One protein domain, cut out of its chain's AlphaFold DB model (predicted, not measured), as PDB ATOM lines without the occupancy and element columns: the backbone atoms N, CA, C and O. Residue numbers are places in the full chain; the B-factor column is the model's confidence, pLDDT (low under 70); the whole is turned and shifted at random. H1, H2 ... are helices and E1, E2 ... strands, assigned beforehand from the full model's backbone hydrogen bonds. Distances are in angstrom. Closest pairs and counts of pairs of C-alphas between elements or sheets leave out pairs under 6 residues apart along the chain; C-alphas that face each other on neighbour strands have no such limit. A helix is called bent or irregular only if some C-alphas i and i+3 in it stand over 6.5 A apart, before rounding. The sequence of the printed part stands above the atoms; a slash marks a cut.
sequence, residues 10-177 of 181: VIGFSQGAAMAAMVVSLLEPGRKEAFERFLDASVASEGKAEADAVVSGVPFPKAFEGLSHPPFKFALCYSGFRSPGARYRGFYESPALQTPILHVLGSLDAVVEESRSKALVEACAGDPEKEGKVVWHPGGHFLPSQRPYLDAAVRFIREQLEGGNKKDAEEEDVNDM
ATOM      1  N   VAL A  10      22.162   1.883  38.754       98.44
ATOM      2  CA  VAL A  10      22.282   0.577  38.099       98.44
ATOM      3  C   VAL A  10      21.199   0.406  37.037       98.44
ATOM      4  O   VAL A  10      20.060   0.830  37.210       98.44
ATOM      5  N   ILE A  11      21.554  -0.217  35.917       98.31
ATOM      6  CA  ILE A  11      20.640  -0.457  34.798       98.31
ATOM      7  C   ILE A  11      20.669  -1.945  34.476       98.31
ATOM      8  O   ILE A  11      21.743  -2.546  34.399       98.31
ATOM      9  N   GLY A  12      19.497  -2.539  34.279       98.31
ATOM     10  CA  GLY A  12      19.381  -3.939  33.903       98.31
ATOM     11  C   GLY A  12      18.249  -4.190  32.918       98.31
ATOM     12  O   GLY A  12      17.297  -3.415  32.828       98.31
ATOM     13  N   PHE A  13      18.351  -5.311  32.206       98.38
ATOM     14  CA  PHE A  13      17.301  -5.841  31.340       98.38
ATOM     15  C   PHE A  13      16.931  -7.262  31.759       98.38
ATOM     16  O   PHE A  13      17.820  -8.073  32.030       98.38
ATOM     17  N   SER A  14      15.636  -7.575  31.790       97.62
ATOM     18  CA  SER A  14      15.110  -8.909  32.081       97.62
ATOM     19  C   SER A  14      15.631  -9.445  33.424       97.62
ATOM     20  O   SER A  14      15.495  -8.795  34.462       97.62
ATOM     21  N   GLN A  15      16.306 -10.596  33.434       97.44
ATOM     22  CA  GLN A  15      16.972 -11.123  34.629       97.44
ATOM     23  C   GLN A  15      18.025 -10.157  35.206       97.44
ATOM     24  O   GLN A  15      18.184 -10.083  36.424       97.44
ATOM     25  N   GLY A  16      18.701  -9.375  34.362       98.50
ATOM     26  CA  GLY A  16      19.614  -8.321  34.803       98.50
ATOM     27  C   GLY A  16      18.896  -7.185  35.537       98.50
ATOM     28  O   GLY A  16      19.447  -6.650  36.490       98.50
ATOM     29  N   ALA A  17      17.655  -6.857  35.160       98.56
ATOM     30  CA  ALA A  17      16.828  -5.884  35.878       98.56
ATOM     31  C   ALA A  17      16.354  -6.433  37.233       98.56
ATOM     32  O   ALA A  17      16.431  -5.742  38.246       98.56
ATOM     33  N   ALA A  18      15.944  -7.706  37.280       98.38
ATOM     34  CA  ALA A  18      15.610  -8.374  38.539       98.38
ATOM     35  C   ALA A  18      16.806  -8.376  39.512       98.38
ATOM     36  O   ALA A  18      16.652  -8.077  40.698       98.38
ATOM     37  N   MET A  19      18.009  -8.656  38.998       98.44
ATOM     38  CA  MET A  19      19.248  -8.580  39.772       98.44
ATOM     39  C   MET A  19      19.585  -7.141  40.177       98.44
ATOM     40  O   MET A  19      19.963  -6.923  41.324       98.44
ATOM     41  N   ALA A  20      19.416  -6.156  39.291       98.56
ATOM     42  CA  ALA A  20      19.642  -4.746  39.605       98.56
ATOM     43  C   ALA A  20      18.794  -4.295  40.805       98.56
ATOM     44  O   ALA A  20      19.340  -3.735  41.753       98.56
ATOM     45  N   ALA A  21      17.501  -4.635  40.827       98.62
ATOM     46  CA  ALA A  21      16.619  -4.345  41.959       98.62
ATOM     47  C   ALA A  21      17.050  -5.052  43.261       98.62
ATOM     48  O   ALA A  21      16.954  -4.480  44.346       98.62
ATOM     49  N   MET A  22      17.579  -6.278  43.179       98.44
ATOM     50  CA  MET A  22      18.159  -6.955  44.347       98.44
ATOM     51  C   MET A  22      19.433  -6.269  44.848       98.44
ATOM     52  O   MET A  22      19.643  -6.181  46.052       98.44
ATOM     53  N   VAL A  23      20.296  -5.776  43.959       97.81
ATOM     54  CA  VAL A  23      21.508  -5.052  44.370       97.81
ATOM     55  C   VAL A  23      21.144  -3.698  44.981       97.81
ATOM     56  O   VAL A  23      21.720  -3.333  46.000       97.81
ATOM     57  N   VAL A  24      20.152  -3.000  44.415       98.19
ATOM     58  CA  VAL A  24      19.540  -1.801  45.007       98.19
ATOM     59  C   VAL A  24      19.114  -2.073  46.442       98.19
ATOM     60  O   VAL A  24      19.605  -1.426  47.362       98.19
ATOM     61  N   SER A  25      18.285  -3.097  46.627       98.25
ATOM     62  CA  SER A  25      17.790  -3.536  47.927       98.25
ATOM     63  C   SER A  25      18.900  -3.730  48.961       98.25
ATOM     64  O   SER A  25      18.794  -3.240  50.083       98.25
ATOM     65  N   LEU A  26      19.983  -4.417  48.580       97.56
ATOM     66  CA  LEU A  26      21.097  -4.763  49.469       97.56
ATOM     67  C   LEU A  26      21.894  -3.556  49.975       97.56
ATOM     68  O   LEU A  26      22.565  -3.677  51.001       97.56
ATOM     69  N   LEU A  27      21.842  -2.425  49.271       96.62
ATOM     70  CA  LEU A  27      22.519  -1.188  49.663       96.62
ATOM     71  C   LEU A  27      21.630  -0.269  50.515       96.62
ATOM     72  O   LEU A  27      22.115   0.740  51.025       96.62
ATOM     73  N   GLU A  28      20.347  -0.599  50.690       96.88
ATOM     74  CA  GLU A  28      19.411   0.211  51.470       96.88
ATOM     75  C   GLU A  28      19.548  -0.006  52.987       96.88
ATOM     76  O   GLU A  28      19.814  -1.123  53.451       96.88
ATOM     77  N   PRO A  29      19.302   1.039  53.802       93.69
ATOM     78  CA  PRO A  29      19.202   0.892  55.250       93.69
ATOM     79  C   PRO A  29      18.072  -0.069  55.644       93.69
ATOM     80  O   PRO A  29      17.029  -0.120  54.996       93.69
ATOM     81  N   GLY A  30      18.251  -0.812  56.738       94.38
ATOM     82  CA  GLY A  30      17.234  -1.745  57.240       94.38
ATOM     83  C   GLY A  30      17.171  -3.083  56.494       94.38
ATOM     84  O   GLY A  30      16.366  -3.951  56.841       94.38
ATOM     85  N   ARG A  31      17.994  -3.280  55.451       95.88
ATOM     86  CA  ARG A  31      17.929  -4.504  54.650       95.88
ATOM     87  C   ARG A  31      18.448  -5.735  55.389       95.88
ATOM     88  O   ARG A  31      17.933  -6.826  55.171       95.88
ATOM     89  N   LYS A  32      19.432  -5.601  56.279       95.75
ATOM     90  CA  LYS A  32      19.946  -6.749  57.051       95.75
ATOM     91  C   LYS A  32      18.869  -7.318  57.972       95.75
ATOM     92  O   LYS A  32      18.638  -8.523  57.977       95.75
ATOM     93  N   GLU A  33      18.157  -6.434  58.651       97.06
ATOM     94  CA  GLU A  33      17.046  -6.740  59.546       97.06
ATOM     95  C   GLU A  33      15.889  -7.403  58.782       97.06
ATOM     96  O   GLU A  33      15.286  -8.361  59.270       97.06
ATOM     97  N   ALA A  34      15.616  -6.954  57.550       97.31
ATOM     98  CA  ALA A  34      14.642  -7.598  56.671       97.31
ATOM     99  C   ALA A  34      15.024  -9.060  56.379       97.31
ATOM    100  O   ALA A  34      14.201  -9.963  56.516       97.31
ATOM    101  N   PHE A  35      16.283  -9.319  56.014       98.06
ATOM    102  CA  PHE A  35      16.756 -10.681  55.758       98.06
ATOM    103  C   PHE A  35      16.685 -11.556  57.011       98.06
ATOM    104  O   PHE A  35      16.204 -12.683  56.922       98.06
ATOM    105  N   GLU A  36      17.093 -11.039  58.172       97.56
ATOM    106  CA  GLU A  36      16.985 -11.742  59.456       97.56
ATOM    107  C   GLU A  36      15.534 -12.113  59.787       97.56
ATOM    108  O   GLU A  36      15.258 -13.258  60.148       97.56
ATOM    109  N   ARG A  37      14.591 -11.188  59.579       97.31
ATOM    110  CA  ARG A  37      13.152 -11.434  59.760       97.31
ATOM    111  C   ARG A  37      12.662 -12.607  58.913       97.31
ATOM    112  O   ARG A  37      11.886 -13.428  59.398       97.31
ATOM    113  N   PHE A  38      13.096 -12.687  57.660       97.62
ATOM    114  CA  PHE A  38      12.671 -13.743  56.744       97.62
ATOM    115  C   PHE A  38      13.479 -15.042  56.877       97.62
ATOM    116  O   PHE A  38      13.173 -16.010  56.187       97.62
ATOM    117  N   LEU A  39      14.462 -15.139  57.780       97.38
ATOM    118  CA  LEU A  39      15.048 -16.441  58.130       97.38
ATOM    119  C   LEU A  39      14.055 -17.333  58.888       97.38
ATOM    120  O   LEU A  39      14.161 -18.558  58.812       97.38
ATOM    121  N   ASP A  40      13.063 -16.747  59.562       97.12
ATOM    122  CA  ASP A  40      11.936 -17.503  60.098       97.12
ATOM    123  C   ASP A  40      11.069 -18.037  58.945       97.12
ATOM    124  O   ASP A  40      10.451 -17.281  58.190       97.12
ATOM    125  N   ALA A  41      11.019 -19.363  58.803       95.75
ATOM    126  CA  ALA A  41      10.292 -20.022  57.723       95.75
ATOM    127  C   ALA A  41       8.775 -19.782  57.777       95.75
ATOM    128  O   ALA A  41       8.134 -19.767  56.724       95.75
ATOM    129  N   SER A  42       8.203 -19.566  58.966       94.31
ATOM    130  CA  SER A  42       6.782 -19.236  59.115       94.31
ATOM    131  C   SER A  42       6.480 -17.833  58.588       94.31
ATOM    132  O   SER A  42       5.499 -17.654  57.870       94.31
ATOM    133  N   VAL A  43       7.373 -16.874  58.849       95.69
ATOM    134  CA  VAL A  43       7.263 -15.498  58.349       95.69
ATOM    135  C   VAL A  43       7.508 -15.457  56.843       95.69
ATOM    136  O   VAL A  43       6.708 -14.890  56.106       95.69
ATOM    137  N   ALA A  44       8.574 -16.093  56.351       94.94
ATOM    138  CA  ALA A  44       8.890 -16.120  54.921       94.94
ATOM    139  C   ALA A  44       7.803 -16.785  54.083       94.94
ATOM    140  O   ALA A  44       7.489 -16.302  52.994       94.94
ATOM    141  N   SER A  45       7.201 -17.851  54.604       94.69
ATOM    142  CA  SER A  45       6.150 -18.600  53.915       94.69
ATOM    143  C   SER A  45       4.735 -18.097  54.209       94.69
ATOM    144  O   SER A  45       3.767 -18.746  53.813       94.69
ATOM    145  N   GLU A  46       4.581 -16.961  54.892       92.62
ATOM    146  CA  GLU A  46       3.275 -16.326  55.062       92.62
ATOM    147  C   GLU A  46       2.657 -16.009  53.689       92.62
ATOM    148  O   GLU A  46       3.332 -15.496  52.797       92.62
ATOM    149  N   GLY A  47       1.382 -16.362  53.501       84.69
ATOM    150  CA  GLY A  47       0.691 -16.207  52.218       84.69
ATOM    151  C   GLY A  47       1.052 -17.246  51.147       84.69
ATOM    152  O   GLY A  47       0.617 -17.094  50.007       84.69
ATOM    153  N   LYS A  48       1.820 -18.302  51.477       87.38
ATOM    154  CA  LYS A  48       2.088 -19.414  50.544       87.38
ATOM    155  C   LYS A  48       0.795 -20.114  50.111       87.38
ATOM    156  O   LYS A  48      -0.164 -20.188  50.885       87.38
ATOM    157  N   ALA A  49       0.800 -20.739  48.933       80.50
ATOM    158  CA  ALA A  49      -0.272 -21.662  48.578       80.50
ATOM    159  C   ALA A  49      -0.255 -22.891  49.510       80.50
ATOM    160  O   ALA A  49       0.796 -23.305  50.019       80.50
ATOM    161  N   GLU A  50      -1.415 -23.516  49.736       77.25
ATOM    162  CA  GLU A  50      -1.515 -24.694  50.614       77.25
ATOM    163  C   GLU A  50      -0.548 -25.811  50.191       77.25
ATOM    164  O   GLU A  50       0.101 -26.414  51.047       77.25
ATOM    165  N   ALA A  51      -0.373 -25.998  48.878       82.62
ATOM    166  CA  ALA A  51       0.500 -27.003  48.276       82.62
ATOM    167  C   ALA A  51       2.010 -26.701  48.383       82.62
ATOM    168  O   ALA A  51       2.820 -27.611  48.199       82.62
ATOM    169  N   ASP A  52       2.409 -25.463  48.684       85.12
ATOM    170  CA  ASP A  52       3.823 -25.078  48.702       85.12
ATOM    171  C   ASP A  52       4.534 -25.563  49.970       85.12
ATOM    172  O   ASP A  52       3.966 -25.600  51.063       85.12
ATOM    173  N   ALA A  53       5.819 -25.897  49.865       89.56
ATOM    174  CA  ALA A  53       6.624 -26.210  51.041       89.56
ATOM    175  C   ALA A  53       6.874 -24.949  51.887       89.56
ATOM    176  O   ALA A  53       7.130 -23.870  51.355       89.56
ATOM    177  N   VAL A  54       6.861 -25.101  53.215       93.25
ATOM    178  CA  VAL A  54       7.333 -24.050  54.129       93.25
ATOM    179  C   VAL A  54       8.853 -23.978  54.026       93.25
ATOM    180  O   VAL A  54       9.547 -24.957  54.300       93.25
ATOM    181  N   VAL A  55       9.373 -22.825  53.614       95.19
ATOM    182  CA  VAL A  55      10.808 -22.583  53.435       95.19
ATOM    183  C   VAL A  55      11.208 -21.248  54.057       95.19
ATOM    184  O   VAL A  55      10.423 -20.303  54.095       95.19
ATOM    185  N   SER A  56      12.447 -21.166  54.538       96.69
ATOM    186  CA  SER A  56      13.037 -19.909  54.994       96.69
ATOM    187  C   SER A  56      13.485 -19.033  53.821       96.69
ATOM    188  O   SER A  56      13.729 -19.512  52.706       96.69
ATOM    189  N   GLY A  57      13.652 -17.747  54.110       96.56
ATOM    190  CA  GLY A  57      14.418 -16.798  53.314       96.56
ATOM    191  C   GLY A  57      15.874 -17.226  53.131       96.56
ATOM    192  O   GLY A  57      16.395 -18.084  53.855       96.56
ATOM    193  N   VAL A  58      16.543 -16.617  52.154       97.00
ATOM    194  CA  VAL A  58      18.006 -16.695  52.057       97.00
ATOM    195  C   VAL A  58      18.656 -15.768  53.095       97.00
ATOM    196  O   VAL A  58      18.085 -14.725  53.408       97.00
ATOM    197  N   PRO A  59      19.842 -16.111  53.630       97.56
ATOM    198  CA  PRO A  59      20.577 -15.220  54.523       97.56
ATOM    199  C   PRO A  59      21.111 -13.993  53.779       97.56
ATOM    200  O   PRO A  59      21.308 -14.032  52.559       97.56
ATOM    201  N   PHE A  60      21.381 -12.917  54.524       97.31
ATOM    202  CA  PHE A  60      22.002 -11.719  53.964       97.31
ATOM    203  C   PHE A  60      23.345 -12.088  53.299       97.31
ATOM    204  O   PHE A  60      24.144 -12.819  53.897       97.31
ATOM    205  N   PRO A  61      23.615 -11.651  52.055       96.19
ATOM    206  CA  PRO A  61      24.831 -12.044  51.360       96.19
ATOM    207  C   PRO A  61      26.088 -11.484  52.037       96.19
ATOM    208  O   PRO A  61      26.302 -10.274  52.069       96.19
ATOM    209  N   LYS A  62      26.991 -12.370  52.477       94.88
ATOM    210  CA  LYS A  62      28.269 -11.985  53.112       94.88
ATOM    211  C   LYS A  62      29.123 -11.039  52.266       94.88
ATOM    212  O   LYS A  62      29.851 -10.224  52.809       94.88
ATOM    213  N   ALA A  63      29.021 -11.114  50.937       92.12
ATOM    214  CA  ALA A  63      29.741 -10.215  50.031       92.12
ATOM    215  C   ALA A  63      29.333  -8.733  50.178       92.12
ATOM    216  O   ALA A  63      30.083  -7.852  49.766       92.12
ATOM    217  N   PHE A  64      28.160  -8.460  50.757       93.12
ATOM    218  CA  PHE A  64      27.662  -7.115  51.048       93.12
ATOM    219  C   PHE A  64      27.858  -6.736  52.527       93.12
ATOM    220  O   PHE A  64      27.587  -5.602  52.923       93.12
ATOM    221  N   GLU A  65      28.360  -7.647  53.368       88.19
ATOM    222  CA  GLU A  65      28.743  -7.319  54.740       88.19
ATOM    223  C   GLU A  65      30.002  -6.444  54.724       88.19
ATOM    224  O   GLU A  65      31.076  -6.869  54.311       88.19
ATOM    225  N   GLY A  66      29.872  -5.194  55.174       83.81
ATOM    226  CA  GLY A  66      31.000  -4.259  55.240       83.81
ATOM    227  C   GLY A  66      31.336  -3.583  53.909       83.81
ATOM    228  O   GLY A  66      32.322  -2.851  53.840       83.81
ATOM    229  N   LEU A  67      30.517  -3.777  52.868       89.56
ATOM    230  CA  LEU A  67      30.629  -2.996  51.642       89.56
ATOM    231  C   LEU A  67      30.319  -1.523  51.948       89.56
ATOM    232  O   LEU A  67      29.209  -1.179  52.344       89.56
ATOM    233  N   SER A  68      31.307  -0.650  51.752       89.31
ATOM    234  CA  SER A  68      31.151   0.794  51.933       89.31
ATOM    235  C   SER A  68      30.666   1.441  50.636       89.31
ATOM    236  O   SER A  68      31.458   1.989  49.873       89.31
ATOM    237  N   HIS A  69      29.364   1.359  50.379       94.06
ATOM    238  CA  HIS A  69      28.709   2.028  49.256       94.06
ATOM    239  C   HIS A  69      27.363   2.598  49.735       94.06
ATOM    240  O   HIS A  69      26.628   1.871  50.404       94.06
ATOM    241  N   PRO A  70      27.026   3.871  49.447       95.00
ATOM    242  CA  PRO A  70      25.713   4.416  49.796       95.00
ATOM    243  C   PRO A  70      24.595   3.710  49.005       95.00
ATOM    244  O   PRO A  70      24.886   3.033  48.018       95.00
ATOM    245  N   PRO A  71      23.314   3.878  49.367       96.81
ATOM    246  CA  PRO A  71      22.227   3.504  48.468       96.81
ATOM    247  C   PRO A  71      22.429   4.137  47.086       96.81
ATOM    248  O   PRO A  71      22.947   5.255  46.980       96.81
ATOM    249  N   PHE A  72      22.028   3.432  46.029       97.75
ATOM    250  CA  PHE A  72      21.984   4.043  44.705       97.75
ATOM    251  C   PHE A  72      21.028   5.240  44.716       97.75
ATOM    252  O   PHE A  72      20.043   5.263  45.451       97.75
ATOM    253  N   LYS A  73      21.303   6.228  43.868       97.81
ATOM    254  CA  LYS A  73      20.377   7.336  43.616       97.81
ATOM    255  C   LYS A  73      19.219   6.893  42.728       97.81
ATOM    256  O   LYS A  73      18.133   7.444  42.847       97.81
ATOM    257  N   PHE A  74      19.446   5.920  41.843       98.44
ATOM    258  CA  PHE A  74      18.416   5.415  40.940       98.44
ATOM    259  C   PHE A  74      18.700   4.003  40.411       98.44
ATOM    260  O   PHE A  74      19.841   3.531  40.414       98.44
ATOM    261  N   ALA A  75      17.671   3.365  39.853       98.69
ATOM    262  CA  ALA A  75      17.823   2.224  38.959       98.69
ATOM    263  C   ALA A  75      16.890   2.297  37.743       98.69
ATOM    264  O   ALA A  75      15.809   2.876  37.815       98.69
ATOM    265  N   LEU A  76      17.294   1.685  36.628       98.62
ATOM    266  CA  LEU A  76      16.434   1.464  35.460       98.62
ATOM    267  C   LEU A  76      16.256  -0.039  35.247       98.62
ATOM    268  O   LEU A  76      17.230  -0.778  35.072       98.62
ATOM    269  N   CYS A  77      15.004  -0.482  35.244       98.69
ATOM    270  CA  CYS A  77      14.624  -1.876  35.078       98.69
ATOM    271  C   CYS A  77      13.809  -2.054  33.794       98.69
ATOM    272  O   CYS A  77      12.601  -1.825  33.779       98.69
ATOM    273  N   TYR A  78      14.464  -2.518  32.730       98.44
ATOM    274  CA  TYR A  78      13.797  -2.901  31.485       98.44
ATOM    275  C   TYR A  78      13.303  -4.348  31.584       98.44
ATOM    276  O   TYR A  78      14.105  -5.241  31.866       98.44
ATOM    277  N   SER A  79      12.009  -4.601  31.377       97.88
ATOM    278  CA  SER A  79      11.383  -5.932  31.532       97.88
ATOM    279  C   SER A  79      11.776  -6.647  32.841       97.88
ATOM    280  O   SER A  79      11.986  -7.862  32.873       97.88
ATOM    281  N   GLY A  80      11.967  -5.883  33.921       97.81
ATOM    282  CA  GLY A  80      12.370  -6.410  35.222       97.81
ATOM    283  C   GLY A  80      11.202  -7.000  35.994       97.81
ATOM    284  O   GLY A  80      10.079  -6.525  35.889       97.81
ATOM    285  N   PHE A  81      11.481  -8.011  36.812       98.38
ATOM    286  CA  PHE A  81      10.471  -8.688  37.617       98.38
ATOM    287  C   PHE A  81      10.962  -8.973  39.030       98.38
ATOM    288  O   PHE A  81      12.162  -9.089  39.297       98.38
ATOM    289  N   ARG A  82      10.007  -9.160  39.938       97.50
ATOM    290  CA  ARG A  82      10.280  -9.586  41.304       97.50
ATOM    291  C   ARG A  82      10.586 -11.079  41.305       97.50
ATOM    292  O   ARG A  82       9.822 -11.872  40.753       97.50
ATOM    293  N   SER A  83      11.697 -11.486  41.923       95.56
ATOM    294  CA  SER A  83      11.986 -12.920  42.053       95.56
ATOM    295  C   SER A  83      10.941 -13.589  42.953       95.56
ATOM    296  O   SER A  83      10.722 -13.117  44.072       95.56
ATOM    297  N   PRO A  84      10.276 -14.662  42.483       91.25
ATOM    298  CA  PRO A  84       9.112 -15.212  43.161       91.25
ATOM    299  C   PRO A  84       9.488 -16.092  44.356       91.25
ATOM    300  O   PRO A  84      10.508 -16.783  44.352       91.25
ATOM    301  N   GLY A  85       8.590 -16.142  45.339       91.06
ATOM    302  CA  GLY A  85       8.629 -17.099  46.440       91.06
ATOM    303  C   GLY A  85       9.294 -16.597  47.724       91.06
ATOM    304  O   GLY A  85      10.048 -15.621  47.748       91.06
ATOM    305  N   ALA A  86       9.019 -17.331  48.805       93.31
ATOM    306  CA  ALA A  86       9.414 -17.021  50.181       93.31
ATOM    307  C   ALA A  86      10.915 -16.726  50.354       93.31
ATOM    308  O   ALA A  86      11.301 -15.874  51.151       93.31
ATOM    309  N   ARG A  87      11.765 -17.376  49.547       95.31
ATOM    310  CA  ARG A  87      13.227 -17.242  49.614       95.31
ATOM    311  C   ARG A  87      13.731 -15.819  49.386       95.31
ATOM    312  O   ARG A  87      14.756 -15.460  49.956       95.31
ATOM    313  N   TYR A  88      13.034 -15.028  48.572       96.88
ATOM    314  CA  TYR A  88      13.514 -13.715  48.131       96.88
ATOM    315  C   TYR A  88      12.804 -12.538  48.805       96.88
ATOM    316  O   TYR A  88      13.104 -11.392  48.483       96.88
ATOM    317  N   ARG A  89      11.882 -12.773  49.750       97.12
ATOM    318  CA  ARG A  89      11.098 -11.691  50.379       97.12
ATOM    319  C   ARG A  89      11.963 -10.636  51.068       97.12
ATOM    320  O   ARG A  89      11.657  -9.455  50.951       97.12
ATOM    321  N   GLY A  90      13.096 -11.031  51.655       97.81
ATOM    322  CA  GLY A  90      14.053 -10.103  52.274       97.81
ATOM    323  C   GLY A  90      14.578  -9.011  51.345       97.81
ATOM    324  O   GLY A  90      14.904  -7.928  51.823       97.81
ATOM    325  N   PHE A  91      14.584  -9.234  50.026       98.31
ATOM    326  CA  PHE A  91      14.975  -8.209  49.058       98.31
ATOM    327  C   PHE A  91      13.903  -7.135  48.837       98.31
ATOM    328  O   PHE A  91      14.228  -6.042  48.393       98.31
ATOM    329  N   TYR A  92      12.633  -7.417  49.108       98.19
ATOM    330  CA  TYR A  92      11.527  -6.588  48.613       98.19
ATOM    331  C   TYR A  92      10.632  -6.047  49.723       98.19
ATOM    332  O   TYR A  92       9.891  -5.098  49.504       98.19
ATOM    333  N   GLU A  93      10.672  -6.657  50.906       96.69
ATOM    334  CA  GLU A  93       9.702  -6.404  51.964       96.69
ATOM    335  C   GLU A  93      10.372  -6.009  53.278       96.69
ATOM    336  O   GLU A  93      11.495  -6.421  53.567       96.69
ATOM    337  N   SER A  94       9.634  -5.245  54.093       94.81
ATOM    338  CA  SER A  94      10.021  -4.849  55.454       94.81
ATOM    339  C   SER A  94      11.461  -4.301  55.565       94.81
ATOM    340  O   SER A  94      12.196  -4.775  56.431       94.81
ATOM    341  N   PRO A  95      11.867  -3.308  54.741       96.75
ATOM    342  CA  PRO A  95      11.001  -2.356  54.028       96.75
ATOM    343  C   PRO A  95      10.865  -2.591  52.507       96.75
ATOM    344  O   PRO A  95      11.605  -3.376  51.907       96.75
ATOM    345  N   ALA A  96       9.922  -1.861  51.894       98.12
ATOM    346  CA  ALA A  96       9.836  -1.678  50.439       98.12
ATOM    347  C   ALA A  96      11.128  -1.051  49.881       98.12
ATOM    348  O   ALA A  96      11.870  -0.413  50.636       98.12
ATOM    349  N   LEU A  97      11.381  -1.202  48.580       98.44
ATOM    350  CA  LEU A  97      12.528  -0.583  47.907       98.44
ATOM    351  C   LEU A  97      12.379   0.944  47.935       98.44
ATOM    352  O   LEU A  97      11.394   1.483  47.441       98.44
ATOM    353  N   GLN A  98      13.333   1.635  48.548       98.12
ATOM    354  CA  GLN A  98      13.314   3.091  48.735       98.12
ATOM    355  C   GLN A  98      13.990   3.839  47.585       98.12
ATOM    356  O   GLN A  98      13.637   4.979  47.283       98.12
ATOM    357  N   THR A  99      14.980   3.216  46.958       98.25
ATOM    358  CA  THR A  99      15.691   3.782  45.816       98.25
ATOM    359  C   THR A  99      14.724   3.933  44.641       98.25
ATOM    360  O   THR A  99      14.068   2.956  44.279       98.25
ATOM    361  N   PRO A 100      14.641   5.110  44.001       98.19
ATOM    362  CA  PRO A 100      13.808   5.312  42.823       98.19
ATOM    363  C   PRO A 100      14.176   4.348  41.687       98.19
ATOM    364  O   PRO A 100      15.327   4.302  41.250       98.19
ATOM    365  N   ILE A 101      13.189   3.612  41.172       98.69
ATOM    366  CA  ILE A 101      13.353   2.714  40.025       98.69
ATOM    367  C   ILE A 101      12.423   3.167  38.904       98.69
ATOM    368  O   ILE A 101      11.222   3.282  39.125       98.69
ATOM    369  N   LEU A 102      12.967   3.396  37.708       98.62
ATOM    370  CA  LEU A 102      12.174   3.526  36.487       98.62
ATOM    371  C   LEU A 102      11.968   2.138  35.882       98.62
ATOM    372  O   LEU A 102      12.934   1.450  35.535       98.62
ATOM    373  N   HIS A 103      10.713   1.734  35.737       98.62
ATOM    374  CA  HIS A 103      10.320   0.481  35.108       98.62
ATOM    375  C   HIS A 103       9.954   0.740  33.652       98.62
ATOM    376  O   HIS A 103       9.063   1.536  33.378       98.62
ATOM    377  N   VAL A 104      10.617   0.063  32.719       98.00
ATOM    378  CA  VAL A 104      10.289   0.149  31.290       98.00
ATOM    379  C   VAL A 104       9.772  -1.212  30.842       98.00
ATOM    380  O   VAL A 104      10.523  -2.191  30.859       98.00
ATOM    381  N   LEU A 105       8.482  -1.288  30.515       97.75
ATOM    382  CA  LEU A 105       7.737  -2.538  30.370       97.75
ATOM    383  C   LEU A 105       7.079  -2.644  28.989       97.75
ATOM    384  O   LEU A 105       6.472  -1.693  28.500       97.75
ATOM    385  N   GLY A 106       7.174  -3.820  28.373       96.31
ATOM    386  CA  GLY A 106       6.501  -4.117  27.111       96.31
ATOM    387  C   GLY A 106       5.085  -4.630  27.349       96.31
ATOM    388  O   GLY A 106       4.904  -5.611  28.068       96.31
ATOM    389  N   SER A 107       4.077  -4.019  26.726       94.25
ATOM    390  CA  SER A 107       2.678  -4.466  26.846       94.25
ATOM    391  C   SER A 107       2.400  -5.800  26.142       94.25
ATOM    392  O   SER A 107       1.395  -6.449  26.422       94.25
ATOM    393  N   LEU A 108       3.297  -6.237  25.250       94.56
ATOM    394  CA  LEU A 108       3.235  -7.524  24.551       94.56
ATOM    395  C   LEU A 108       4.359  -8.480  24.999       94.56
ATOM    396  O   LEU A 108       4.737  -9.393  24.258       94.56
ATOM    397  N   ASP A 109       4.946  -8.265  26.181       95.44
ATOM    398  CA  ASP A 109       6.018  -9.110  26.713       95.44
ATOM    399  C   ASP A 109       5.489 -10.506  27.092       95.44
ATOM    400  O   ASP A 109       4.825 -10.709  28.106       95.44
ATOM    401  N   ALA A 110       5.796 -11.494  26.251       93.06
ATOM    402  CA  ALA A 110       5.415 -12.889  26.468       93.06
ATOM    403  C   ALA A 110       6.455 -13.697  27.273       93.06
ATOM    404  O   ALA A 110       6.223 -14.870  27.568       93.06
ATOM    405  N   VAL A 111       7.618 -13.116  27.592       95.06
ATOM    406  CA  VAL A 111       8.698 -13.794  28.335       95.06
ATOM    407  C   VAL A 111       8.566 -13.515  29.827       95.06
ATOM    408  O   VAL A 111       8.697 -14.418  30.659       95.06
ATOM    409  N   VAL A 112       8.295 -12.259  30.169       93.44
ATOM    410  CA  VAL A 112       8.010 -11.822  31.530       93.44
ATOM    411  C   VAL A 112       6.571 -11.337  31.563       93.44
ATOM    412  O   VAL A 112       6.271 -10.233  31.133       93.44
ATOM    413  N   GLU A 113       5.692 -12.183  32.098       92.25
ATOM    414  CA  GLU A 113       4.285 -11.843  32.289       92.25
ATOM    415  C   GLU A 113       4.128 -10.531  33.072       92.25
ATOM    416  O   GLU A 113       4.824 -10.301  34.067       92.25
ATOM    417  N   GLU A 114       3.168  -9.706  32.654       94.00
ATOM    418  CA  GLU A 114       2.874  -8.395  33.239       94.00
ATOM    419  C   GLU A 114       2.747  -8.436  34.769       94.00
ATOM    420  O   GLU A 114       3.319  -7.591  35.458       94.00
ATOM    421  N   SER A 115       2.078  -9.457  35.314       95.25
ATOM    422  CA  SER A 115       1.887  -9.632  36.761       95.25
ATOM    423  C   SER A 115       3.211  -9.726  37.532       95.25
ATOM    424  O   SER A 115       3.332  -9.208  38.642       95.25
ATOM    425  N   ARG A 116       4.247 -10.323  36.932       95.75
ATOM    426  CA  ARG A 116       5.576 -10.466  37.545       95.75
ATOM    427  C   ARG A 116       6.354  -9.154  37.540       95.75
ATOM    428  O   ARG A 116       7.109  -8.894  38.481       95.75
ATOM    429  N   SER A 117       6.182  -8.359  36.489       97.31
ATOM    430  CA  SER A 117       6.745  -7.011  36.392       97.31
ATOM    431  C   SER A 117       6.051  -6.068  37.372       97.31
ATOM    432  O   SER A 117       6.724  -5.401  38.155       97.31
ATOM    433  N   LYS A 118       4.713  -6.099  37.427       97.31
ATOM    434  CA  LYS A 118       3.907  -5.338  38.395       97.31
ATOM    435  C   LYS A 118       4.249  -5.683  39.839       97.31
ATOM    436  O   LYS A 118       4.442  -4.777  40.637       97.31
ATOM    437  N   ALA A 119       4.494  -6.954  40.156       97.88
ATOM    438  CA  ALA A 119       4.956  -7.346  41.487       97.88
ATOM    439  C   ALA A 119       6.307  -6.712  41.891       97.88
ATOM    440  O   ALA A 119       6.610  -6.642  43.083       97.88
ATOM    441  N   LEU A 120       7.147  -6.293  40.931       98.56
ATOM    442  CA  LEU A 120       8.353  -5.508  41.221       98.56
ATOM    443  C   LEU A 120       8.028  -4.030  41.432       98.56
ATOM    444  O   LEU A 120       8.575  -3.436  42.353       98.56
ATOM    445  N   VAL A 121       7.146  -3.463  40.606       98.56
ATOM    446  CA  VAL A 121       6.652  -2.084  40.753       98.56
ATOM    447  C   VAL A 121       6.029  -1.894  42.141       98.56
ATOM    448  O   VAL A 121       6.402  -0.984  42.871       98.56
ATOM    449  N   GLU A 122       5.165  -2.817  42.560       98.06
ATOM    450  CA  GLU A 122       4.493  -2.814  43.867       98.06
ATOM    451  C   GLU A 122       5.448  -3.024  45.055       98.06
ATOM    452  O   GLU A 122       5.098  -2.729  46.196       98.06
ATOM    453  N   ALA A 123       6.657  -3.548  44.816       98.19
ATOM    454  CA  ALA A 123       7.681  -3.681  45.851       98.19
ATOM    455  C   ALA A 123       8.442  -2.369  46.109       98.19
ATOM    456  O   ALA A 123       9.189  -2.282  47.090       98.19
ATOM    457  N   CYS A 124       8.284  -1.365  45.245       98.62
ATOM    458  CA  CYS A 124       8.863  -0.039  45.414       98.62
ATOM    459  C   CYS A 124       7.994   0.824  46.336       98.62
ATOM    460  O   CYS A 124       6.773   0.707  46.375       98.62
ATOM    461  N   ALA A 125       8.634   1.697  47.108       97.56
ATOM    462  CA  ALA A 125       7.949   2.650  47.964       97.56
ATOM    463  C   ALA A 125       7.205   3.713  47.141       97.56
ATOM    464  O   ALA A 125       7.658   4.104  46.065       97.56
ATOM    465  N   GLY A 126       6.107   4.227  47.701       96.31
ATOM    466  CA  GLY A 126       5.252   5.207  47.031       96.31
ATOM    467  C   GLY A 126       4.251   4.549  46.085       96.31
ATOM    468  O   GLY A 126       3.824   3.418  46.313       96.31
ATOM    469  N   ASP A 127       3.861   5.281  45.046       96.44
ATOM    470  CA  ASP A 127       2.996   4.796  43.966       96.44
ATOM    471  C   ASP A 127       3.708   5.028  42.621       96.44
ATOM    472  O   ASP A 127       3.501   6.065  41.985       96.44
ATOM    473  N   PRO A 128       4.600   4.110  42.191       96.69
ATOM    474  CA  PRO A 128       5.451   4.345  41.026       96.69
ATOM    475  C   PRO A 128       4.678   4.604  39.731       96.69
ATOM    476  O   PRO A 128       5.162   5.353  38.887       96.69
ATOM    477  N   GLU A 129       3.486   4.018  39.564       93.50
ATOM    478  CA  GLU A 129       2.634   4.300  38.403       93.50
ATOM    479  C   GLU A 129       2.150   5.756  38.426       93.50
ATOM    480  O   GLU A 129       2.343   6.478  37.450       93.50
ATOM    481  N   LYS A 130       1.605   6.238  39.554       93.06
ATOM    482  CA  LYS A 130       1.157   7.642  39.670       93.06
ATOM    483  C   LYS A 130       2.296   8.657  39.705       93.06
ATOM    484  O   LYS A 130       2.080   9.829  39.417       93.06
ATOM    485  N   GLU A 131       3.492   8.223  40.081       93.62
ATOM    486  CA  GLU A 131       4.699   9.048  40.126       93.62
ATOM    487  C   GLU A 131       5.450   9.093  38.784       93.62
ATOM    488  O   GLU A 131       6.541   9.658  38.724       93.62
ATOM    489  N   GLY A 132       4.906   8.497  37.713       93.62
ATOM    490  CA  GLY A 132       5.525   8.519  36.382       93.62
ATOM    491  C   GLY A 132       6.809   7.686  36.285       93.62
ATOM    492  O   GLY A 132       7.671   7.949  35.447       93.62
ATOM    493  N   LYS A 133       6.963   6.681  37.155       96.94
ATOM    494  CA  LYS A 133       8.121   5.773  37.210       96.94
ATOM    495  C   LYS A 133       7.872   4.450  36.480       96.94
ATOM    496  O   LYS A 133       8.670   3.519  36.604       96.94
ATOM    497  N   VAL A 134       6.797   4.365  35.700       98.00
ATOM    498  CA  VAL A 134       6.499   3.232  34.821       98.00
ATOM    499  C   VAL A 134       6.265   3.755  33.408       98.00
ATOM    500  O   VAL A 134       5.419   4.613  33.186       98.00
ATOM    501  N   VAL A 135       7.036   3.231  32.461       97.00
ATOM    502  CA  VAL A 135       6.962   3.553  31.036       97.00
ATOM    503  C   VAL A 135       6.588   2.287  30.282       97.00
ATOM    504  O   VAL A 135       7.314   1.292  30.326       97.00
ATOM    505  N   TRP A 136       5.471   2.334  29.573       95.81
ATOM    506  CA  TRP A 136       4.977   1.254  28.735       95.81
ATOM    507  C   TRP A 136       5.385   1.475  27.286       95.81
ATOM    508  O   TRP A 136       5.274   2.576  26.758       95.81
ATOM    509  N   HIS A 137       5.831   0.412  26.624       94.81
ATOM    510  CA  HIS A 137       6.031   0.401  25.179       94.81
ATOM    511  C   HIS A 137       5.179  -0.704  24.540       94.81
ATOM    512  O   HIS A 137       4.967  -1.749  25.160       94.81
ATOM    513  N   PRO A 138       4.727  -0.552  23.282       93.44
ATOM    514  CA  PRO A 138       3.804  -1.491  22.636       93.44
ATOM    515  C   PRO A 138       4.490  -2.786  22.157       93.44
ATOM    516  O   PRO A 138       3.969  -3.510  21.313       93.44
ATOM    517  N   GLY A 139       5.706  -3.050  22.637       91.94
ATOM    518  CA  GLY A 139       6.573  -4.126  22.177       91.94
ATOM    519  C   GLY A 139       6.564  -5.355  23.086       91.94
ATOM    520  O   GLY A 139       5.964  -5.352  24.158       91.94
ATOM    521  N   GLY A 140       7.263  -6.404  22.646       94.56
ATOM    522  CA  GLY A 140       7.548  -7.593  23.452       94.56
ATOM    523  C   GLY A 140       8.786  -7.439  24.341       94.56
ATOM    524  O   GLY A 140       9.082  -6.363  24.844       94.56
ATOM    525  N   HIS A 141       9.555  -8.518  24.500       95.62
ATOM    526  CA  HIS A 141      10.707  -8.576  25.407       95.62
ATOM    527  C   HIS A 141      12.008  -8.018  24.790       95.62
ATOM    528  O   HIS A 141      12.869  -8.783  24.344       95.62
ATOM    529  N   PHE A 142      12.169  -6.693  24.733       93.19
ATOM    530  CA  PHE A 142      13.388  -6.045  24.218       93.19
ATOM    531  C   PHE A 142      13.647  -4.676  24.862       93.19
ATOM    532  O   PHE A 142      12.770  -4.118  25.512       93.19
ATOM    533  N   LEU A 143      14.851  -4.116  24.675       93.62
ATOM    534  CA  LEU A 143      15.150  -2.741  25.092       93.62
ATOM    535  C   LEU A 143      14.647  -1.750  24.032       93.62
ATOM    536  O   LEU A 143      15.182  -1.757  22.917       93.62
ATOM    537  N   PRO A 144      13.680  -0.872  24.346       92.75
ATOM    538  CA  PRO A 144      13.217   0.120  23.393       92.75
ATOM    539  C   PRO A 144      14.324   1.134  23.082       92.75
ATOM    540  O   PRO A 144      14.914   1.737  23.976       92.75
ATOM    541  N   SER A 145      14.591   1.338  21.792       91.62
ATOM    542  CA  SER A 145      15.597   2.287  21.291       91.62
ATOM    543  C   SER A 145      14.983   3.521  20.628       91.62
ATOM    544  O   SER A 145      15.700   4.329  20.038       91.62
ATOM    545  N   GLN A 146      13.656   3.643  20.649       91.69
ATOM    546  CA  GLN A 146      12.966   4.790  20.069       91.69
ATOM    547  C   GLN A 146      13.145   6.001  20.987       91.69
ATOM    548  O   GLN A 146      13.190   5.874  22.212       91.69
ATOM    549  N   ARG A 147      13.242   7.182  20.374       91.56
ATOM    550  CA  ARG A 147      13.584   8.433  21.054       91.56
ATOM    551  C   ARG A 147      12.732   8.737  22.302       91.56
ATOM    552  O   ARG A 147      13.351   9.044  23.311       91.56
ATOM    553  N   PRO A 148      11.396   8.567  22.308       92.12
ATOM    554  CA  PRO A 148      10.582   8.853  23.496       92.12
ATOM    555  C   PRO A 148      10.998   8.048  24.736       92.12
ATOM    556  O   PRO A 148      11.139   8.601  25.823       92.12
ATOM    557  N   TYR A 149      11.286   6.753  24.576       93.62
ATOM    558  CA  TYR A 149      11.708   5.894  25.690       93.62
ATOM    559  C   TYR A 149      13.128   6.210  26.170       93.62
ATOM    560  O   TYR A 149      13.417   6.121  27.366       93.62
ATOM    561  N   LEU A 150      14.019   6.586  25.246       94.44
ATOM    562  CA  LEU A 150      15.363   7.049  25.593       94.44
ATOM    563  C   LEU A 150      15.302   8.381  26.350       94.44
ATOM    564  O   LEU A 150      15.984   8.535  27.362       94.44
ATOM    565  N   ASP A 151      14.460   9.308  25.897       93.81
ATOM    566  CA  ASP A 151      14.279  10.619  26.517       93.81
ATOM    567  C   ASP A 151      13.677  10.473  27.928       93.81
ATOM    568  O   ASP A 151      14.188  11.088  28.865       93.81
ATOM    569  N   ALA A 152      12.705   9.572  28.133       95.12
ATOM    570  CA  ALA A 152      12.178   9.249  29.464       95.12
ATOM    571  C   ALA A 152      13.253   8.703  30.420       95.12
ATOM    572  O   ALA A 152      13.350   9.142  31.568       95.12
ATOM    573  N   ALA A 153      14.096   7.780  29.945       96.25
ATOM    574  CA  ALA A 153      15.204   7.238  30.729       96.25
ATOM    575  C   ALA A 153      16.224   8.325  31.109       96.25
ATOM    576  O   ALA A 153      16.632   8.418  32.267       96.25
ATOM    577  N   VAL A 154      16.614   9.173  30.151       95.81
ATOM    578  CA  VAL A 154      17.546  10.286  30.387       95.81
ATOM    579  C   VAL A 154      16.952  11.298  31.365       95.81
ATOM    580  O   VAL A 154      17.649  11.708  32.294       95.81
ATOM    581  N   ARG A 155      15.680  11.674  31.194       94.81
ATOM    582  CA  ARG A 155      14.967  12.597  32.088       94.81
ATOM    583  C   ARG A 155      14.982  12.082  33.522       94.81
ATOM    584  O   ARG A 155      15.470  12.781  34.406       94.81
ATOM    585  N   PHE A 156      14.560  10.836  33.724       96.69
ATOM    586  CA  PHE A 156      14.551  10.210  35.043       96.69
ATOM    587  C   PHE A 156      15.941  10.219  35.697       96.69
ATOM    588  O   PHE A 156      16.079  10.616  36.851       96.69
ATOM    589  N   ILE A 157      16.995   9.843  34.959       96.81
ATOM    590  CA  ILE A 157      18.370   9.863  35.484       96.81
ATOM    591  C   ILE A 157      18.759  11.276  35.934       96.81
ATOM    592  O   ILE A 157      19.302  11.449  37.026       96.81
ATOM    593  N   ARG A 158      18.471  12.294  35.119       95.44
ATOM    594  CA  ARG A 158      18.807  13.686  35.446       95.44
ATOM    595  C   ARG A 158      18.049  14.180  36.669       95.44
ATOM    596  O   ARG A 158      18.667  14.797  37.530       95.44
ATOM    597  N   GLU A 159      16.770  13.847  36.808       94.62
ATOM    598  CA  GLU A 159      15.978  14.185  37.997       94.62
ATOM    599  C   GLU A 159      16.597  13.620  39.284       94.62
ATOM    600  O   GLU A 159      16.717  14.351  40.274       94.62
ATOM    601  N   GLN A 160      17.046  12.356  39.256       95.25
ATOM    602  CA  GLN A 160      17.654  11.701  40.421       95.25
ATOM    603  C   GLN A 160      19.079  12.201  40.728       95.25
ATOM    604  O   GLN A 160      19.519  12.142  41.877       95.25
ATOM    605  N   LEU A 161      19.815  12.701  39.728       94.25
ATOM    606  CA  LEU A 161      21.182  13.212  39.903       94.25
ATOM    607  C   LEU A 161      21.244  14.704  40.250       94.25
ATOM    608  O   LEU A 161      22.068  15.107  41.072       94.25
ATOM    609  N   GLU A 162      20.411  15.521  39.608       89.88
ATOM    610  CA  GLU A 162      20.443  16.987  39.690       89.88
ATOM    611  C   GLU A 162      19.508  17.532  40.790       89.88
ATOM    612  O   GLU A 162      19.555  18.720  41.105       89.88
ATOM    613  N   GLY A 163      18.698  16.668  41.415       69.81
ATOM    614  CA  GLY A 163      17.845  17.018  42.547       69.81
ATOM    615  C   GLY A 163      16.690  17.932  42.149       69.81
ATOM    616  O   GLY A 163      16.655  19.083  42.569       69.81
ATOM    617  N   GLY A 164      15.753  17.418  41.341       58.66
ATOM    618  CA  GLY A 164      14.386  17.939  41.163       58.66
ATOM    619  C   GLY A 164      14.205  19.433  40.849       58.66
ATOM    620  O   GLY A 164      13.105  19.954  41.028       58.66
ATOM    621  N   ASN A 165      15.247  20.155  40.426       46.25
ATOM    622  CA  ASN A 165      15.191  21.605  40.279       46.25
ATOM    623  C   ASN A 165      15.344  22.019  38.814       46.25
ATOM    624  O   ASN A 165      16.392  22.514  38.402       46.25
ATOM    625  N   LYS A 166      14.262  21.845  38.046       45.12
ATOM    626  CA  LYS A 166      13.812  22.773  36.998       45.12
ATOM    627  C   LYS A 166      12.436  22.362  36.482       45.12
ATOM    628  O   LYS A 166      12.155  21.192  36.278       45.12
ATOM    629  N   LYS A 167      11.596  23.382  36.284       45.34
ATOM    630  CA  LYS A 167      10.407  23.340  35.436       45.34
ATOM    631  C   LYS A 167      10.860  23.019  34.012       45.34
ATOM    632  O   LYS A 167      11.135  23.948  33.254       45.34
ATOM    633  N   ASP A 168      10.974  21.748  33.676       45.97
ATOM    634  CA  ASP A 168      10.885  21.360  32.278       45.97
ATOM    635  C   ASP A 168       9.392  21.322  31.919       45.97
ATOM    636  O   ASP A 168       8.536  21.148  32.791       45.97
ATOM    637  N   ALA A 169       9.084  21.721  30.687       45.53
ATOM    638  CA  ALA A 169       7.739  22.027  30.211       45.53
ATOM    639  C   ALA A 169       6.754  20.871  30.463       45.53
ATOM    640  O   ALA A 169       7.175  19.739  30.674       45.53
ATOM    641  N   GLU A 170       5.446  21.154  30.421       47.72
ATOM    642  CA  GLU A 170       4.415  20.118  30.256       47.72
ATOM    643  C   GLU A 170       4.720  19.337  28.962       47.72
ATOM    644  O   GLU A 170       4.275  19.702  27.877       47.72
ATOM    645  N   GLU A 171       5.574  18.323  29.064       57.97
ATOM    646  CA  GLU A 171       5.834  17.332  28.032       57.97
ATOM    647  C   GLU A 171       4.924  16.139  28.310       57.97
ATOM    648  O   GLU A 171       4.794  15.690  29.450       57.97
ATOM    649  N   GLU A 172       4.258  15.677  27.256       65.38
ATOM    650  CA  GLU A 172       3.300  14.572  27.273       65.38
ATOM    651  C   GLU A 172       3.936  13.310  27.883       65.38
ATOM    652  O   GLU A 172       5.112  13.014  27.634       65.38
ATOM    653  N   ASP A 173       3.187  12.582  28.719       77.25
ATOM    654  CA  ASP A 173       3.647  11.289  29.231       77.25
ATOM    655  C   ASP A 173       3.909  10.367  28.033       77.25
ATOM    656  O   ASP A 173       3.089  10.265  27.122       77.25
ATOM    657  N   VAL A 174       5.047   9.669  28.031       79.50
ATOM    658  CA  VAL A 174       5.379   8.706  26.972       79.50
ATOM    659  C   VAL A 174       4.312   7.613  26.871       79.50
ATOM    660  O   VAL A 174       4.097   7.079  25.787       79.50
ATOM    661  N   ASN A 175       3.616   7.320  27.972       80.25
ATOM    662  CA  ASN A 175       2.488   6.392  27.991       80.25
ATOM    663  C   ASN A 175       1.265   6.884  27.194       80.25
ATOM    664  O   ASN A 175       0.481   6.055  26.737       80.25
ATOM    665  N   ASP A 176       1.115   8.199  27.016       82.69
ATOM    666  CA  ASP A 176      -0.007   8.825  26.307       82.69
ATOM    667  C   ASP A 176       0.307   9.090  24.821       82.69
ATOM    668  O   ASP A 176      -0.576   9.464  24.049       82.69
ATOM    669  N   MET A 177       1.554   8.870  24.387       81.31
ATOM    670  CA  MET A 177       1.977   9.099  23.006       81.31
ATOM    671  C   MET A 177       1.538   7.959  22.069       81.31
ATOM    672  O   MET A 177       1.927   6.803  22.243       81.31
TER     673      MET A 177
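AT A GLANCE: This is residues 10 to 177 of the 181 residues of the protein "Serine hydrolase FSH" of Aspergillus pseudonomiae (UniProt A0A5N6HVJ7). A small parallel sheet, E1 to E4, is sandwiched between helices, with H1 and H5 covering one face and H6 the other. Past the far end of H1, clear of the sheet, the short helices H2, H3 and H4 form a cluster, while a tail after H6, residues 163 to 177, folds back beyond that helix. The 168 printed residues hold six named helices and four named strands in the order E1 H1 H2 H3 E2 H4 E3 H5 E4 H6; the class is mixed, helices and strands, with under half of the residues in named elements. The sheet's order is E1 E2 E3 E4. The whole is compact, with a radius of gyration of the C-alphas of 16.8 A and spans of 49 by 37 by 24 A.

HOW THE PARTS SIT: The sheet joins E1, residues 10 to 13, E2, 74 to 78, E3, 101 to 106, and E4, 134 to 137; E1 and E4 are its edge strands. Across E1 and E2, N 12 and O 76 are 3.0 A apart, within hydrogen-bond range; so are N 77 and O 102 of E2 and E3, at 2.8 A, and N 135 and O 103 of E3 and E4, at 2.8 A. It has three layers, helices on both faces: H1, residues 15 to 27, and H5, 114 to 121, on the same face, H6, 147 to 162, on the opposite one. H1 runs along the strands over E1 and E2 at a height over the sheet of 7.9 A, the closest C-alphas of H1 and E2 being those of Ala 17 and Cys 77, 4.6 A. H5 lies over E3 at 9.7 A, and H6 over E2 and E3 at 9.5 A; both run along the strands. Three strand-helix-strand units, parallel neighbour strands with helices between, are E1, H1 H2 H3, E2, then E2, H4, E3 and E3, H5, E4, the last two with right-handed crossovers. H4, residues 86 to 91, is the hub and not on the sheet. It touches H2, residues 31 to 38, at a shallow tilt of 20 degrees, opposite ways; their closest C-alphas, of Phe 35 and Gly 90, are 4.4 A apart. H4 only just touches H3, residues 41 to 44, with 3 pairs of C-alphas within 8 A, the closest those of Ala 44 and Ala 86, 4.9 A. Every O i to N i+4 pair is within hydrogen-bond range in H1, H2 and H6; H5 has 3 of 4, H4 0 of 2 but 2 of 3 O i to N i+3 pairs, and H3 is too short for an O i to N i+4 pair.

IN THESE COORDINATES: E1 begins at C-alpha 10, (22.282, 0.577, 38.099). H1 is 18.9 A long, E3 16.1 A and E2 13.4 A. H6, 21.6 A, ends at C-alpha 162, (20.443, 16.987, 39.690). H4 is irregular: C-alphas 87 and 90 are 7.7 A apart.

THE WHOLE: The C-alphas farthest apart, of Ala 51 and Lys 167, are 52.9 A apart. The printed part has no cut; the links H3 to E2 and H5 to E4 are long. The mean pLDDT of the printed part is 92.4, with residues 163 to 172 under 70.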